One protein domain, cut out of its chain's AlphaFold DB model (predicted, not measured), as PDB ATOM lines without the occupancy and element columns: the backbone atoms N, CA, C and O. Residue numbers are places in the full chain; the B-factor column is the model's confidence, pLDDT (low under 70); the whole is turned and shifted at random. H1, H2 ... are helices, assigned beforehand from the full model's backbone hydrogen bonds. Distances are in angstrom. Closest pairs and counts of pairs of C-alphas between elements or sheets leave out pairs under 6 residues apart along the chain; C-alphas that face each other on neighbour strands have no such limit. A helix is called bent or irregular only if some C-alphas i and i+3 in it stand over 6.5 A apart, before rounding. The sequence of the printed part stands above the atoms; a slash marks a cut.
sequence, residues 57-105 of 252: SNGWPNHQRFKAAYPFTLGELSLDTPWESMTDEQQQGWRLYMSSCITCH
ATOM      1  N   SER A  57     -11.354 -59.536   9.629       58.34
ATOM      2  CA  SER A  57     -10.339 -60.307  10.357       58.34
ATOM      3  C   SER A  57      -8.915 -59.791  10.142       58.34
ATOM      4  O   SER A  57      -8.076 -59.979  11.013       58.34
ATOM      5  N   ASN A  58      -8.647 -59.115   9.020       61.03
ATOM      6  CA  ASN A  58      -7.320 -58.603   8.671       61.03
ATOM      7  C   ASN A  58      -7.177 -57.102   8.959       61.03
ATOM      8  O   ASN A  58      -6.384 -56.421   8.313       61.03
ATOM      9  N   GLY A  59      -7.973 -56.568   9.892       60.44
ATOM     10  CA  GLY A  59      -7.875 -55.172  10.328       60.44
ATOM     11  C   GLY A  59      -8.606 -54.163   9.440       60.44
ATOM     12  O   GLY A  59      -8.410 -52.962   9.605       60.44
ATOM     13  N   TRP A  60      -9.477 -54.621   8.532       66.81
ATOM     14  CA  TRP A  60     -10.247 -53.753   7.633       66.81
ATOM     15  C   TRP A  60     -11.763 -53.892   7.852       66.81
ATOM     16  O   TRP A  60     -12.487 -54.348   6.959       66.81
ATOM     17  N   PRO A  61     -12.288 -53.524   9.040       74.19
ATOM     18  CA  PRO A  61     -13.724 -53.554   9.280       74.19
ATOM     19  C   PRO A  61     -14.438 -52.585   8.327       74.19
ATOM     20  O   PRO A  61     -13.984 -51.465   8.093       74.19
ATOM     21  N   ASN A  62     -15.578 -53.011   7.777       79.75
ATOM     22  CA  ASN A  62     -16.414 -52.218   6.868       79.75
ATOM     23  C   ASN A  62     -15.727 -51.763   5.566       79.75
ATOM     24  O   ASN A  62     -16.184 -50.802   4.940       79.75
ATOM     25  N   HIS A  63     -14.665 -52.436   5.111       81.69
ATOM     26  CA  HIS A  63     -14.000 -52.091   3.849       81.69
ATOM     27  C   HIS A  63     -14.923 -52.195   2.623       81.69
ATOM     28  O   HIS A  63     -14.734 -51.497   1.630       81.69
ATOM     29  N   GLN A  64     -15.993 -52.990   2.721       82.81
ATOM     30  CA  GLN A  64     -17.030 -53.131   1.695       82.81
ATOM     31  C   GLN A  64     -17.706 -51.795   1.338       82.81
ATOM     32  O   GLN A  64     -18.293 -51.682   0.263       82.81
ATOM     33  N   ARG A  65     -17.586 -50.758   2.182       84.56
ATOM     34  CA  ARG A  65     -18.019 -49.391   1.847       84.56
ATOM     35  C   ARG A  65     -17.328 -48.829   0.598       84.56
ATOM     36  O   ARG A  65     -17.882 -47.962  -0.060       84.56
ATOM     37  N   PHE A  66     -16.145 -49.345   0.260       87.19
ATOM     38  CA  PHE A  66     -15.348 -48.950  -0.902       87.19
ATOM     39  C   PHE A  66     -15.545 -49.871  -2.114       87.19
ATOM     40  O   PHE A  66     -14.749 -49.828  -3.049       87.19
ATOM     41  N   LYS A  67     -16.607 -50.694  -2.126       88.06
ATOM     42  CA  LYS A  67     -16.879 -51.679  -3.188       88.06
ATOM     43  C   LYS A  67     -16.860 -51.108  -4.611       88.06
ATOM     44  O   LYS A  67     -16.535 -51.840  -5.534       88.06
ATOM     45  N   ALA A  68     -17.149 -49.817  -4.789       90.94
ATOM     46  CA  ALA A  68     -17.084 -49.157  -6.094       90.94
ATOM     47  C   ALA A  68     -15.675 -49.221  -6.720       90.94
ATOM     48  O   ALA A  68     -15.550 -49.302  -7.935       90.94
ATOM     49  N   ALA A  69     -14.610 -49.236  -5.908       89.31
ATOM     50  CA  ALA A  69     -13.231 -49.351  -6.387       89.31
ATOM     51  C   ALA A  69     -12.784 -50.805  -6.640       89.31
ATOM     52  O   ALA A  69     -11.701 -51.023  -7.187       89.31
ATOM     53  N   TYR A  70     -13.582 -51.805  -6.247       89.12
ATOM     54  CA  TYR A  70     -13.166 -53.211  -6.291       89.12
ATOM     55  C   TYR A  70     -12.834 -53.711  -7.698       89.12
ATOM     56  O   TYR A  70     -11.788 -54.348  -7.829       89.12
ATOM     57  N   PRO A  71     -13.610 -53.383  -8.750       90.69
ATOM     58  CA  PRO A  71     -13.285 -53.831 -10.100       90.69
ATOM     59  C   PRO A  71     -11.872 -53.429 -10.550       90.69
ATOM     60  O   PRO A  71     -11.189 -54.215 -11.196       90.69
ATOM     61  N   PHE A  72     -11.384 -52.254 -10.141       86.25
ATOM     62  CA  PHE A  72     -10.017 -51.807 -10.433       86.25
ATOM     63  C   PHE A  72      -8.969 -52.548  -9.584       86.25
ATOM     64  O   PHE A  72      -7.936 -52.957 -10.103       86.25
ATOM     65  N   THR A  73      -9.247 -52.804  -8.296       81.25
ATOM     66  CA  THR A  73      -8.341 -53.589  -7.421       81.25
ATOM     67  C   THR A  73      -8.218 -55.056  -7.824       81.25
ATOM     68  O   THR A  73      -7.179 -55.667  -7.587       81.25
ATOM     69  N   LEU A  74      -9.283 -55.620  -8.397       83.00
ATOM     70  CA  LEU A  74      -9.361 -57.017  -8.821       83.00
ATOM     71  C   LEU A  74      -8.882 -57.211 -10.267       83.00
ATOM     72  O   LEU A  74      -8.770 -58.349 -10.714       83.00
ATOM     73  N   GLY A  75      -8.599 -56.120 -10.989       81.31
ATOM     74  CA  GLY A  75      -8.226 -56.153 -12.404       81.31
ATOM     75  C   GLY A  75      -9.384 -56.496 -13.348       81.31
ATOM     76  O   GLY A  75      -9.150 -56.818 -14.507       81.31
ATOM     77  N   GLU A  76     -10.628 -56.433 -12.867       88.81
ATOM     78  CA  GLU A  76     -11.841 -56.623 -13.673       88.81
ATOM     79  C   GLU A  76     -12.091 -55.424 -14.601       88.81
ATOM     80  O   GLU A  76     -12.630 -55.587 -15.695       88.81
ATOM     81  N   LEU A  77     -11.691 -54.221 -14.169       88.81
ATOM     82  CA  LEU A  77     -11.675 -53.008 -14.982       88.81
ATOM     83  C   LEU A  77     -10.265 -52.438 -15.072       88.81
ATOM     84  O   LEU A  77      -9.546 -52.332 -14.079       88.81
ATOM     85  N   SER A  78      -9.919 -52.024 -16.285       87.75
ATOM     86  CA  SER A  78      -8.617 -51.459 -16.610       87.75
ATOM     87  C   SER A  78      -8.550 -49.978 -16.234       87.75
ATOM     88  O   SER A  78      -9.521 -49.249 -16.465       87.75
ATOM     89  N   LEU A  79      -7.427 -49.496 -15.692       84.62
ATOM     90  CA  LEU A  79      -7.282 -48.074 -15.326       84.62
ATOM     91  C   LEU A  79      -7.309 -47.127 -16.524       84.62
ATOM     92  O   LEU A  79      -7.687 -45.967 -16.362       84.62
ATOM     93  N   ASP A  80      -6.919 -47.618 -17.694       85.00
ATOM     94  CA  ASP A  80      -6.924 -46.914 -18.977       85.00
ATOM     95  C   ASP A  80      -8.220 -47.135 -19.773       85.00
ATOM     96  O   ASP A  80      -8.296 -46.793 -20.953       85.00
ATOM     97  N   THR A  81      -9.266 -47.671 -19.131       86.81
ATOM     98  CA  THR A  81     -10.610 -47.694 -19.721       86.81
ATOM     99  C   THR A  81     -11.028 -46.247 -20.048       86.81
ATOM    100  O   THR A  81     -10.919 -45.380 -19.175       86.81
ATOM    101  N   PRO A  82     -11.498 -45.937 -21.273       89.00
ATOM    102  CA  PRO A  82     -11.875 -44.573 -21.641       89.00
ATOM    103  C   PRO A  82     -12.951 -44.006 -20.713       89.00
ATOM    104  O   PRO A  82     -13.956 -44.670 -20.438       89.00
ATOM    105  N   TRP A  83     -12.760 -42.772 -20.249       85.31
ATOM    106  CA  TRP A  83     -13.625 -42.132 -19.255       85.31
ATOM    107  C   TRP A  83     -15.098 -42.100 -19.682       85.31
ATOM    108  O   TRP A  83     -16.001 -42.385 -18.895       85.31
ATOM    109  N   GLU A  84     -15.334 -41.806 -20.957       92.06
ATOM    110  CA  GLU A  84     -16.651 -41.694 -21.583       92.06
ATOM    111  C   GLU A  84     -17.359 -43.044 -21.728       92.06
ATOM    112  O   GLU A  84     -18.572 -43.086 -21.923       92.06
ATOM    113  N   SER A  85     -16.612 -44.147 -21.639       92.56
ATOM    114  CA  SER A  85     -17.157 -45.506 -21.691       92.56
ATOM    115  C   SER A  85     -17.547 -46.054 -20.314       92.56
ATOM    116  O   SER A  85     -18.202 -47.093 -20.237       92.56
ATOM    117  N   MET A  86     -17.165 -45.363 -19.233       92.50
ATOM    118  CA  MET A  86     -17.473 -45.767 -17.863       92.50
ATOM    119  C   MET A  86     -18.840 -45.254 -17.401       92.50
ATOM    120  O   MET A  86     -19.218 -44.115 -17.674       92.50
ATOM    121  N   THR A  87     -19.542 -46.060 -16.604       96.19
ATOM    122  CA  THR A  87     -20.722 -45.613 -15.848       96.19
ATOM    123  C   THR A  87     -20.333 -44.648 -14.724       96.19
ATOM    124  O   THR A  87     -19.188 -44.634 -14.269       96.19
ATOM    125  N   ASP A  88     -21.293 -43.885 -14.195       94.56
ATOM    126  CA  ASP A  88     -21.050 -42.979 -13.061       94.56
ATOM    127  C   ASP A  88     -20.468 -43.703 -11.833       94.56
ATOM    128  O   ASP A  88     -19.604 -43.164 -11.137       94.56
ATOM    129  N   GLU A  89     -20.903 -44.940 -11.571       93.50
ATOM    130  CA  GLU A  89     -20.382 -45.767 -10.475       93.50
ATOM    131  C   GLU A  89     -18.931 -46.194 -10.733       93.50
ATOM    132  O   GLU A  89     -18.095 -46.115  -9.832       93.50
ATOM    133  N   GLN A  90     -18.597 -46.568 -11.971       93.88
ATOM    134  CA  GLN A  90     -17.226 -46.896 -12.366       93.88
ATOM    135  C   GLN A  90     -16.314 -45.671 -12.290       93.88
ATOM    136  O   GLN A  90     -15.207 -45.771 -11.773       93.88
ATOM    137  N   GLN A  91     -16.785 -44.495 -12.709       92.50
ATOM    138  CA  GLN A  91     -16.040 -43.241 -12.582       92.50
ATOM    139  C   GLN A  91     -15.788 -42.862 -11.113       92.50
ATOM    140  O   GLN A  91     -14.713 -42.367 -10.765       92.50
ATOM    141  N   GLN A  92     -16.765 -43.074 -10.225       91.44
ATOM    142  CA  GLN A  92     -16.587 -42.886  -8.780       91.44
ATOM    143  C   GLN A  92     -15.587 -43.896  -8.205       91.44
ATOM    144  O   GLN A  92     -14.682 -43.511  -7.463       91.44
ATOM    145  N   GLY A  93     -15.712 -45.163  -8.600       90.38
ATOM    146  CA  GLY A  93     -14.785 -46.234  -8.254       90.38
ATOM    147  C   GLY A  93     -13.354 -45.948  -8.691       90.38
ATOM    148  O   GLY A  93     -12.432 -46.107  -7.895       90.38
ATOM    149  N   TRP A  94     -13.174 -45.446  -9.912       89.81
ATOM    150  CA  TRP A  94     -11.877 -45.078 -10.472       89.81
ATOM    151  C   TRP A  94     -11.248 -43.931  -9.683       89.81
ATOM    152  O   TRP A  94     -10.097 -44.024  -9.264       89.81
ATOM    153  N   ARG A  95     -12.010 -42.865  -9.386       85.38
ATOM    154  CA  ARG A  95     -11.509 -41.739  -8.573       85.38
ATOM    155  C   ARG A  95     -11.078 -42.194  -7.183       85.38
ATOM    156  O   ARG A  95     -10.025 -41.777  -6.706       85.38
ATOM    157  N   LEU A  96     -11.883 -43.041  -6.544       82.62
ATOM    158  CA  LEU A  96     -11.576 -43.617  -5.237       82.62
ATOM    159  C   LEU A  96     -10.324 -44.504  -5.295       82.62
ATOM    160  O   LEU A  96      -9.449 -44.405  -4.435       82.62
ATOM    161  N   TYR A  97     -10.209 -45.332  -6.334       81.69
ATOM    162  CA  TYR A  97      -9.051 -46.184  -6.553       81.69
ATOM    163  C   TYR A  97      -7.765 -45.364  -6.703       81.69
ATOM    164  O   TYR A  97      -6.798 -45.583  -5.973       81.69
ATOM    165  N   MET A  98      -7.783 -44.378  -7.602       79.62
ATOM    166  CA  MET A  98      -6.634 -43.527  -7.910       79.62
ATOM    167  C   MET A  98      -6.201 -42.663  -6.728       79.62
ATOM    168  O   MET A  98      -5.011 -42.406  -6.562       79.62
ATOM    169  N   SER A  99      -7.137 -42.214  -5.889       73.69
ATOM    170  CA  SER A  99      -6.803 -41.392  -4.725       73.69
ATOM    171  C   SER A  99      -6.330 -42.217  -3.529       73.69
ATOM    172  O   SER A  99      -5.502 -41.742  -2.757       73.69
ATOM    173  N   SER A 100      -6.833 -43.442  -3.352       74.25
ATOM    174  CA  SER A 100      -6.737 -44.141  -2.062       74.25
ATOM    175  C   SER A 100      -6.184 -45.563  -2.152       74.25
ATOM    176  O   SER A 100      -5.434 -45.968  -1.266       74.25
ATOM    177  N   CYS A 101      -6.497 -46.315  -3.210       76.62
ATOM    178  CA  CYS A 101      -6.179 -47.745  -3.304       76.62
ATOM    179  C   CYS A 101      -4.890 -48.038  -4.083       76.62
ATOM    180  O   CYS A 101      -4.196 -49.004  -3.762       76.62
ATOM    181  N   ILE A 102      -4.556 -47.211  -5.080       77.69
ATOM    182  CA  ILE A 102      -3.495 -47.497  -6.057       77.69
ATOM    183  C   ILE A 102      -2.123 -47.760  -5.427       77.69
ATOM    184  O   ILE A 102      -1.396 -48.613  -5.901       77.69
ATOM    185  N   THR A 103      -1.784 -47.129  -4.301       66.12
ATOM    186  CA  THR A 103      -0.489 -47.370  -3.633       66.12
ATOM    187  C   THR A 103      -0.333 -48.786  -3.088       66.12
ATOM    188  O   THR A 103       0.782 -49.292  -3.046       66.12
ATOM    189  N   CYS A 104      -1.422 -49.428  -2.664       66.88
ATOM    190  CA  CYS A 104      -1.379 -50.828  -2.230       66.88
ATOM    191  C   CYS A 104      -1.624 -51.789  -3.403       66.88
ATOM    192  O   CYS A 104      -1.168 -52.927  -3.371       66.88
ATOM    193  N   HIS A 105      -2.322 -51.321  -4.441       74.56
ATOM    194  CA  HIS A 105      -2.661 -52.066  -5.652       74.56
ATOM    195  C   HIS A 105      -1.928 -51.497  -6.882       74.56
ATOM    196  O   HIS A 105      -2.520 -51.242  -7.926       74.56
TER     197      HIS A 105
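AT A GLANCE: This is residues 57 to 105 of the 252 residues of the protein "Cytochrome c domain-containing protein" of hydrothermal vent metagenome (UniProt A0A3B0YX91). Two helices, H1 then H2, cross near their middles at about a right angle, and a long loop, residues 74 to 87, joins them. Residues 57 to 65, of which 63 to 65 belong to H1, stick out and add to the length. The printed part has 49 residues, is all helix with no named strand, and is compact, with a radius of gyration of the C-alphas of 11.1 A and spans of 37 by 18 by 18 A.

HOW THE PARTS SIT: Look first at H1, residues 63 to 73, then at H2, residues 88 to 101: they touch, closest at the C-alphas of Ala 69 and Gly 93, 4.0 A apart. Their lines stand about perpendicular, at 84 degrees. In H2 every O i to N i+4 pair is within hydrogen-bond range; in H1 1 of 7 is, beside 6 of 8 O i to N i+3 pairs.

IN THESE COORDINATES: Find C-alpha 63 at (-14.000, -52.091, 3.849); from there H1 runs 12.7 A to Thr 73. It is irregular: C-alphas 65 and 68 are 8.0 A apart. H2 runs 18.4 A from Asp 88 to C-alpha 101 at (-6.179, -47.745, -3.304).

THE WHOLE: The C-alphas of Ser 57 and Glu 84 are the two farthest apart, 37.5 A. The printed part has no cut, and the link from H1 to H2 is long. Look for pLDDT under 70 at residues 57 to 60 and 103 to 104.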